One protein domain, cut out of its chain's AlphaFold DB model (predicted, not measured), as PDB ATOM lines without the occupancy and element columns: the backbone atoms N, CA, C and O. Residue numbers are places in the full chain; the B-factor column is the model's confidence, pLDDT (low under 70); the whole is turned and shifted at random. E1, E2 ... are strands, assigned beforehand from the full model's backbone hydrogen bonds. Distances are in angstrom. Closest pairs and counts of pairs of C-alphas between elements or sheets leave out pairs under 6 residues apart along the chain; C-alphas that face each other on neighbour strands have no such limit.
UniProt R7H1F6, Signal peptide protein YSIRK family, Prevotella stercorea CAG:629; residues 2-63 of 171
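AT A GLANCE: This is residues 2 to 63 of the 171 residues of the protein "Signal peptide protein YSIRK family" of Prevotella stercorea CAG:629 (UniProt R7H1F6). The printed part has little regular structure: a tiny antiparallel hairpin, E1 and E2, sits at one end of long loops. From E1 the backbone turns back to pair briefly beside it, runs out to Gly 23 and returns to E2; residues 42 to 63 then run out to Asp 49 and fold back. The 62 printed residues hold no named helix and two named strands, E1 then E2, with 6 residues in them; the class is all strand. The whole is only just loose, close to compact, with a radius of gyration of the C-alphas of 13.1 A and spans of 35 by 25 by 15 A.

IN THESE COORDINATES: E1, residues 2 to 4, begins at C-alpha 2 (282.040, 305.773, 372.161) and is 7.2 A long. E2, residues 39 to 41, is 7.0 A long and ends at C-alpha 41 (285.950, 303.186, 370.524).

HOW THE PARTS SIT: E1 and E2 are antiparallel neighbours at 160 degrees; N 2 and O 41 are within hydrogen-bond range at 2.8 A. Residues 2 to 3 of E1 also pair with residues 14 to 15, antiparallel.

THE WHOLE: The C-alphas farthest apart, of Asp 49 and Ala 63, are 36.4 A apart. The link from E1 to E2, 34 residues, is long. The printed part has no cut, and no printed residue has a pLDDT under 70.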
ATOM      1  N   TYR A   2     281.649 304.541 371.486       97.56
ATOM      2  CA  TYR A   2     282.040 305.773 372.161       97.56
ATOM      3  C   TYR A   2     282.822 306.646 371.177       97.56
ATOM      4  O   TYR A   2     283.368 306.121 370.206       97.56
ATOM      5  N   TYR A   3     282.902 307.945 371.440       96.44
ATOM      6  CA  TYR A   3     283.737 308.880 370.683       96.44
ATOM      7  C   TYR A   3     284.436 309.872 371.616       96.44
ATOM      8  O   TYR A   3     283.956 310.108 372.723       96.44
ATOM      9  N   SER A   4     285.542 310.455 371.166       96.00
ATOM     10  CA  SER A   4     286.219 311.572 371.830       96.00
ATOM     11  C   SER A   4     286.541 312.657 370.805       96.00
ATOM     12  O   SER A   4     287.026 312.375 369.706       96.00
ATOM     13  N   ASP A   5     286.253 313.898 371.176       92.12
ATOM     14  CA  ASP A   5     286.579 315.134 370.459       92.12
ATOM     15  C   ASP A   5     287.849 315.814 371.011       92.12
ATOM     16  O   ASP A   5     288.168 316.935 370.622       92.12
ATOM     17  N   LYS A   6     288.564 315.150 371.932       91.94
ATOM     18  CA  LYS A   6     289.730 315.701 372.641       91.94
ATOM     19  C   LYS A   6     290.983 314.853 372.449       91.94
ATOM     20  O   LYS A   6     291.838 315.187 371.638       91.94
ATOM     21  N   THR A   7     291.100 313.767 373.213       93.44
ATOM     22  CA  THR A   7     292.273 312.885 373.238       93.44
ATOM     23  C   THR A   7     291.850 311.415 373.189       93.44
ATOM     24  O   THR A   7     290.658 311.101 373.209       93.44
ATOM     25  N   ASN A   8     292.820 310.504 373.128       94.25
ATOM     26  CA  ASN A   8     292.586 309.067 373.257       94.25
ATOM     27  C   ASN A   8     292.605 308.566 374.718       94.25
ATOM     28  O   ASN A   8     292.605 307.351 374.926       94.25
ATOM     29  N   ASP A   9     292.605 309.456 375.720       97.31
ATOM     30  CA  ASP A   9     292.426 309.079 377.127       97.31
ATOM     31  C   ASP A   9     291.015 308.516 377.346       97.31
ATOM     32  O   ASP A   9     290.024 309.061 376.859       97.31
ATOM     33  N   HIS A  10     290.917 307.429 378.114       94.31
ATOM     34  CA  HIS A  10     289.652 306.778 378.450       94.31
ATOM     35  C   HIS A  10     288.592 307.752 378.989       94.31
ATOM     36  O   HIS A  10     287.416 307.622 378.647       94.31
ATOM     37  N   ASN A  11     289.001 308.726 379.801       97.31
ATOM     38  CA  ASN A  11     288.096 309.674 380.450       97.31
ATOM     39  C   ASN A  11     287.499 310.706 379.484       97.31
ATOM     40  O   ASN A  11     286.475 311.311 379.800       97.31
ATOM     41  N   ASP A  12     288.108 310.897 378.312       97.81
ATOM     42  CA  ASP A  12     287.608 311.826 377.298       97.81
ATOM     43  C   ASP A  12     286.534 311.198 376.392       97.81
ATOM     44  O   ASP A  12     285.854 311.910 375.645       97.81
ATOM     45  N   PHE A  13     286.329 309.879 376.471       98.31
ATOM     46  CA  PHE A  13     285.315 309.194 375.678       98.31
ATOM     47  C   PHE A  13     283.901 309.392 376.229       98.31
ATOM     48  O   PHE A  13     283.587 309.092 377.380       98.31
ATOM     49  N   LYS A  14     282.995 309.787 375.338       97.69
ATOM     50  CA  LYS A  14     281.559 309.923 375.578       97.69
ATOM     51  C   LYS A  14     280.830 308.755 374.922       97.69
ATOM     52  O   LYS A  14     281.154 308.358 373.799       97.69
ATOM     53  N   LEU A  15     279.846 308.182 375.617       97.50
ATOM     54  CA  LEU A  15     278.997 307.138 375.039       97.50
ATOM     55  C   LEU A  15     278.207 307.729 373.866       97.50
ATOM     56  O   LEU A  15     277.476 308.696 374.042       97.50
ATOM     57  N   LEU A  16     278.339 307.117 372.689       97.12
ATOM     58  CA  LEU A  16     277.602 307.514 371.489       97.12
ATOM     59  C   LEU A  16     276.338 306.675 371.319       97.12
ATOM     60  O   LEU A  16     275.241 307.195 371.150       97.12
ATOM     61  N   LYS A  17     276.501 305.349 371.342       97.31
ATOM     62  CA  LYS A  17     275.410 304.398 371.114       97.31
ATOM     63  C   LYS A  17     275.744 303.030 371.689       97.31
ATOM     64  O   LYS A  17     276.882 302.566 371.575       97.31
ATOM     65  N   THR A  18     274.744 302.369 372.256       96.12
ATOM     66  CA  THR A  18     274.838 300.985 372.729       96.12
ATOM     67  C   THR A  18     274.102 300.072 371.761       96.12
ATOM     68  O   THR A  18     273.021 300.414 371.288       96.12
ATOM     69  N   PHE A  19     274.693 298.913 371.486       93.75
ATOM     70  CA  PHE A  19     274.076 297.847 370.709       93.75
ATOM     71  C   PHE A  19     273.987 296.601 371.583       93.75
ATOM     72  O   PHE A  19     274.900 296.326 372.365       93.75
ATOM     73  N   THR A  20     272.890 295.862 371.453       92.25
ATOM     74  CA  THR A  20     272.723 294.547 372.070       92.25
ATOM     75  C   THR A  20     272.744 293.520 370.959       92.25
ATOM     76  O   THR A  20     271.982 293.628 370.006       92.25
ATOM     77  N   HIS A  21     273.616 292.531 371.101       89.44
ATOM     78  CA  HIS A  21     273.773 291.450 370.145       89.44
ATOM     79  C   HIS A  21     273.709 290.114 370.890       89.44
ATOM     80  O   HIS A  21     274.153 290.015 372.036       89.44
ATOM     81  N   SER A  22     273.118 289.096 370.267       86.38
ATOM     82  CA  SER A  22     272.928 287.777 370.872       86.38
ATOM     83  C   SER A  22     272.784 286.697 369.800       86.38
ATOM     84  O   SER A  22     272.543 286.995 368.633       86.38
ATOM     85  N   GLY A  23     272.903 285.429 370.198       85.06
ATOM     86  CA  GLY A  23     272.623 284.294 369.316       85.06
ATOM     87  C   GLY A  23     273.781 283.845 368.419       85.06
ATOM     88  O   GLY A  23     273.563 282.967 367.590       85.06
ATOM     89  N   GLY A  24     274.990 284.399 368.588       85.88
ATOM     90  CA  GLY A  24     276.209 283.916 367.921       85.88
ATOM     91  C   GLY A  24     276.198 284.063 366.396       85.88
ATOM     92  O   GLY A  24     276.783 283.237 365.700       85.88
ATOM     93  N   LYS A  25     275.493 285.072 365.876       91.00
ATOM     94  CA  LYS A  25     275.389 285.370 364.441       91.00
ATOM     95  C   LYS A  25     276.186 286.631 364.117       91.00
ATOM     96  O   LYS A  25     276.460 287.423 365.002       91.00
ATOM     97  N   TRP A  26     276.540 286.840 362.857       94.75
ATOM     98  CA  TRP A  26     277.142 288.104 362.437       94.75
ATOM     99  C   TRP A  26     276.050 289.125 362.114       94.75
ATOM    100  O   TRP A  26     275.139 288.818 361.349       94.75
ATOM    101  N   ASP A  27     276.171 290.327 362.680       95.06
ATOM    102  CA  ASP A  27     275.326 291.487 362.383       95.06
ATOM    103  C   ASP A  27     276.204 292.684 362.004       95.06
ATOM    104  O   ASP A  27     277.311 292.846 362.523       95.06
ATOM    105  N   SER A  28     275.682 293.554 361.139       95.81
ATOM    106  CA  SER A  28     276.330 294.816 360.776       95.81
ATOM    107  C   SER A  28     275.721 295.985 361.549       95.81
ATOM    108  O   SER A  28     274.499 296.095 361.678       95.81
ATOM    109  N   TYR A  29     276.579 296.883 362.034       95.38
ATOM    110  CA  TYR A  29     276.177 298.085 362.759       95.38
ATOM    111  C   TYR A  29     276.828 299.320 362.150       95.38
ATOM    112  O   TYR A  29     278.046 299.382 362.000       95.38
ATOM    113  N   THR A  30     276.010 300.341 361.898       95.31
ATOM    114  CA  THR A  30     276.462 301.648 361.412       95.31
ATOM    115  C   THR A  30     276.135 302.724 362.437       95.31
ATOM    116  O   THR A  30     275.063 302.723 363.055       95.31
ATOM    117  N   VAL A  31     277.068 303.653 362.629       94.12
ATOM    118  CA  VAL A  31     276.882 304.837 363.463       94.12
ATOM    119  C   VAL A  31     277.577 306.026 362.814       94.12
ATOM    120  O   VAL A  31     278.721 305.906 362.379       94.12
ATOM    121  N   ASP A  32     276.892 307.164 362.775       93.31
ATOM    122  CA  ASP A  32     277.502 308.425 362.375       93.31
ATOM    123  C   ASP A  32     278.273 309.005 363.560       93.31
ATOM    124  O   ASP A  32     277.751 309.095 364.678       93.31
ATOM    125  N   LEU A  33     279.532 309.373 363.328       91.19
ATOM    126  CA  LEU A  33     280.324 310.085 364.321       91.19
ATOM    127  C   LEU A  33     279.925 311.566 364.312       91.19
ATOM    128  O   LEU A  33     279.744 312.138 363.235       91.19
ATOM    129  N   PRO A  34     279.793 312.202 365.486       89.94
ATOM    130  CA  PRO A  34     279.511 313.626 365.549       89.94
ATOM    131  C   PRO A  34     280.691 314.443 365.011       89.94
ATOM    132  O   PRO A  34     281.844 314.003 365.035       89.94
ATOM    133  N   GLU A  35     280.398 315.661 364.558       84.00
ATOM    134  CA  GLU A  35     281.417 316.617 364.129       84.00
ATOM    135  C   GLU A  35     282.473 316.836 365.227       84.00
ATOM    136  O   GLU A  35     282.162 316.878 366.419       84.00
ATOM    137  N   GLY A  36     283.740 316.943 364.822       82.62
ATOM    138  CA  GLY A  36     284.870 317.124 365.737       82.62
ATOM    139  C   GLY A  36     285.351 315.848 366.437       82.62
ATOM    140  O   GLY A  36     286.384 315.886 367.107       82.62
ATOM    141  N   ALA A  37     284.674 314.706 366.268       89.44
ATOM    142  CA  ALA A  37     285.178 313.430 366.765       89.44
ATOM    143  C   ALA A  37     286.544 313.111 366.134       89.44
ATOM    144  O   ALA A  37     286.670 312.988 364.917       89.44
ATOM    145  N   SER A  38     287.561 312.962 366.981       87.31
ATOM    146  CA  SER A  38     288.935 312.628 366.582       87.31
ATOM    147  C   SER A  38     289.278 311.166 366.879       87.31
ATOM    148  O   SER A  38     290.171 310.596 366.260       87.31
ATOM    149  N   TYR A  39     288.535 310.537 367.794       92.44
ATOM    150  CA  TYR A  39     288.682 309.131 368.158       92.44
ATOM    151  C   TYR A  39     287.309 308.474 368.315       92.44
ATOM    152  O   TYR A  39     286.351 309.109 368.759       92.44
ATOM    153  N   PHE A  40     287.222 307.177 368.023       94.75
ATOM    154  CA  PHE A  40     286.075 306.341 368.374       94.75
ATOM    155  C   PHE A  40     286.537 305.042 369.033       94.75
ATOM    156  O   PHE A  40     287.658 304.588 368.818       94.75
ATOM    157  N   ALA A  41     285.670 304.445 369.849       96.44
ATOM    158  CA  ALA A  41     285.950 303.186 370.524       96.44
ATOM    159  C   ALA A  41     284.748 302.235 370.495       96.44
ATOM    160  O   ALA A  41     283.596 302.613 370.755       96.44
ATOM    161  N   ILE A  42     285.039 300.962 370.238       95.69
ATOM    162  CA  ILE A  42     284.116 299.846 370.431       95.69
ATOM    163  C   ILE A  42     284.451 299.237 371.793       95.69
ATOM    164  O   ILE A  42     285.565 298.780 372.020       95.69
ATOM    165  N   ARG A  43     283.490 299.252 372.721       93.38
ATOM    166  CA  ARG A  43     283.663 298.726 374.080       93.38
ATOM    167  C   ARG A  43     282.646 297.623 374.331       93.38
ATOM    168  O   ARG A  43     281.444 297.885 374.259       93.38
ATOM    169  N   CYS A  44     283.125 296.436 374.696       92.38
ATOM    170  CA  CYS A  44     282.283 295.413 375.304       92.38
ATOM    171  C   CYS A  44     281.873 295.888 376.706       92.38
ATOM    172  O   CYS A  44     282.725 296.118 377.563       92.38
ATOM    173  N   ALA A  45     280.574 296.103 376.915       90.19
ATOM    174  CA  ALA A  45     280.010 296.578 378.182       90.19
ATOM    175  C   ALA A  45     279.120 295.519 378.859       90.19
ATOM    176  O   ALA A  45     278.333 295.839 379.750       90.19
ATOM    177  N   THR A  46     279.217 294.263 378.419       90.75
ATOM    178  CA  THR A  46     278.453 293.145 378.974       90.75
ATOM    179  C   THR A  46     278.887 292.880 380.416       90.75
ATOM    180  O   THR A  46     280.079 292.865 380.718       90.75
ATOM    181  N   LYS A  47     277.918 292.682 381.320       89.94
ATOM    182  CA  LYS A  47     278.199 292.310 382.717       89.94
ATOM    183  C   LYS A  47     278.949 290.978 382.766       89.94
ATOM    184  O   LYS A  47     278.657 290.108 381.955       89.94
ATOM    185  N   ALA A  48     279.844 290.819 383.741       86.69
ATOM    186  CA  ALA A  48     280.697 289.635 383.882       86.69
ATOM    187  C   ALA A  48     279.905 288.316 383.858       86.69
ATOM    188  O   ALA A  48     280.260 287.413 383.110       86.69
ATOM    189  N   ASP A  49     278.778 288.256 384.571       90.25
ATOM    190  CA  ASP A  49     277.933 287.053 384.654       90.25
ATOM    191  C   ASP A  49     277.300 286.646 383.309       90.25
ATOM    192  O   ASP A  49     276.850 285.516 383.150       90.25
ATOM    193  N   ASN A  50     277.280 287.562 382.335       83.75
ATOM    194  CA  ASN A  50     276.757 287.350 380.985       83.75
ATOM    195  C   ASN A  50     277.845 287.515 379.914       83.75
ATOM    196  O   ASN A  50     277.530 287.625 378.726       83.75
ATOM    197  N   ALA A  51     279.113 287.627 380.316       78.88
ATOM    198  CA  ALA A  51     280.192 287.922 379.395       78.88
ATOM    199  C   ALA A  51     280.481 286.698 378.521       78.88
ATOM    200  O   ALA A  51     280.798 285.614 379.003       78.88
ATOM    201  N   TYR A  52     280.398 286.909 377.214       79.69
ATOM    202  CA  TYR A  52     280.898 285.992 376.201       79.69
ATOM    203  C   TYR A  52     281.899 286.739 375.310       79.69
ATOM    204  O   TYR A  52     282.196 287.915 375.541       79.69
ATOM    205  N   MET A  53     282.442 286.070 374.297       84.50
ATOM    206  CA  MET A  53     283.382 286.693 373.366       84.50
ATOM    207  C   MET A  53     282.687 287.763 372.510       84.50
ATOM    208  O   MET A  53     281.627 287.513 371.939       84.50
ATOM    209  N   LEU A  54     283.312 288.938 372.390       90.12
ATOM    210  CA  LEU A  54     282.985 289.922 371.357       90.12
ATOM    211  C   LEU A  54     283.929 289.693 370.175       90.12
ATOM    212  O   LEU A  54     285.133 289.904 370.306       90.12
ATOM    213  N   LEU A  55     283.374 289.268 369.043       92.44
ATOM    214  CA  LEU A  55     284.091 289.160 367.776       92.44
ATOM    215  C   LEU A  55     283.732 290.366 366.907       92.44
ATOM    216  O   LEU A  55     282.575 290.778 366.861       92.44
ATOM    217  N   LEU A  56     284.737 290.947 366.259       94.88
ATOM    218  CA  LEU A  56     284.598 292.086 365.360       94.88
ATOM    219  C   LEU A  56     285.314 291.736 364.062       94.88
ATOM    220  O   LEU A  56     286.434 291.230 364.111       94.88
ATOM    221  N   ASP A  57     284.675 292.028 362.938       95.94
ATOM    222  CA  ASP A  57     285.259 291.888 361.609       95.94
ATOM    223  C   ASP A  57     284.751 293.022 360.705       95.94
ATOM    224  O   ASP A  57     283.777 293.698 361.056       95.94
ATOM    225  N   ASP A  58     285.439 293.262 359.589       96.56
ATOM    226  CA  ASP A  58     285.074 294.244 358.556       96.56
ATOM    227  C   ASP A  58     284.827 295.679 359.079       96.56
ATOM    228  O   ASP A  58     283.875 296.368 358.695       96.56
ATOM    229  N   ILE A  59     285.705 296.176 359.960       94.38
ATOM    230  CA  ILE A  59     285.604 297.550 360.478       94.38
ATOM    231  C   ILE A  59     286.011 298.552 359.391       94.38
ATOM    232  O   ILE A  59     287.193 298.759 359.116       94.38
ATOM    233  N   VAL A  60     285.018 299.243 358.835       92.38
ATOM    234  CA  VAL A  60     285.214 300.351 357.893       92.38
ATOM    235  C   VAL A  60     284.918 301.676 358.589       92.38
ATOM    236  O   VAL A  60     283.826 301.873 359.122       92.38
ATOM    237  N   TYR A  61     285.862 302.619 358.538       87.62
ATOM    238  CA  TYR A  61     285.621 304.009 358.928       87.62
ATOM    239  C   TYR A  61     285.685 304.918 357.698       87.62
ATOM    240  O   TYR A  61     286.543 304.760 356.830       87.62
ATOM    241  N   LYS A  62     284.766 305.883 357.622       83.88
ATOM    242  CA  LYS A  62     284.780 306.950 356.616       83.88
ATOM    243  C   LYS A  62     285.097 308.252 357.337       83.88
ATOM    244  O   LYS A  62     284.233 308.791 358.024       83.88
ATOM    245  N   ALA A  63     286.338 308.719 357.238       71.75
ATOM    246  CA  ALA A  63     286.710 310.007 357.811       71.75
ATOM    247  C   ALA A  63     286.162 311.160 356.960       71.75
ATOM    248  O   ALA A  63     286.187 311.107 355.730       71.75
TER     249      ALA A  63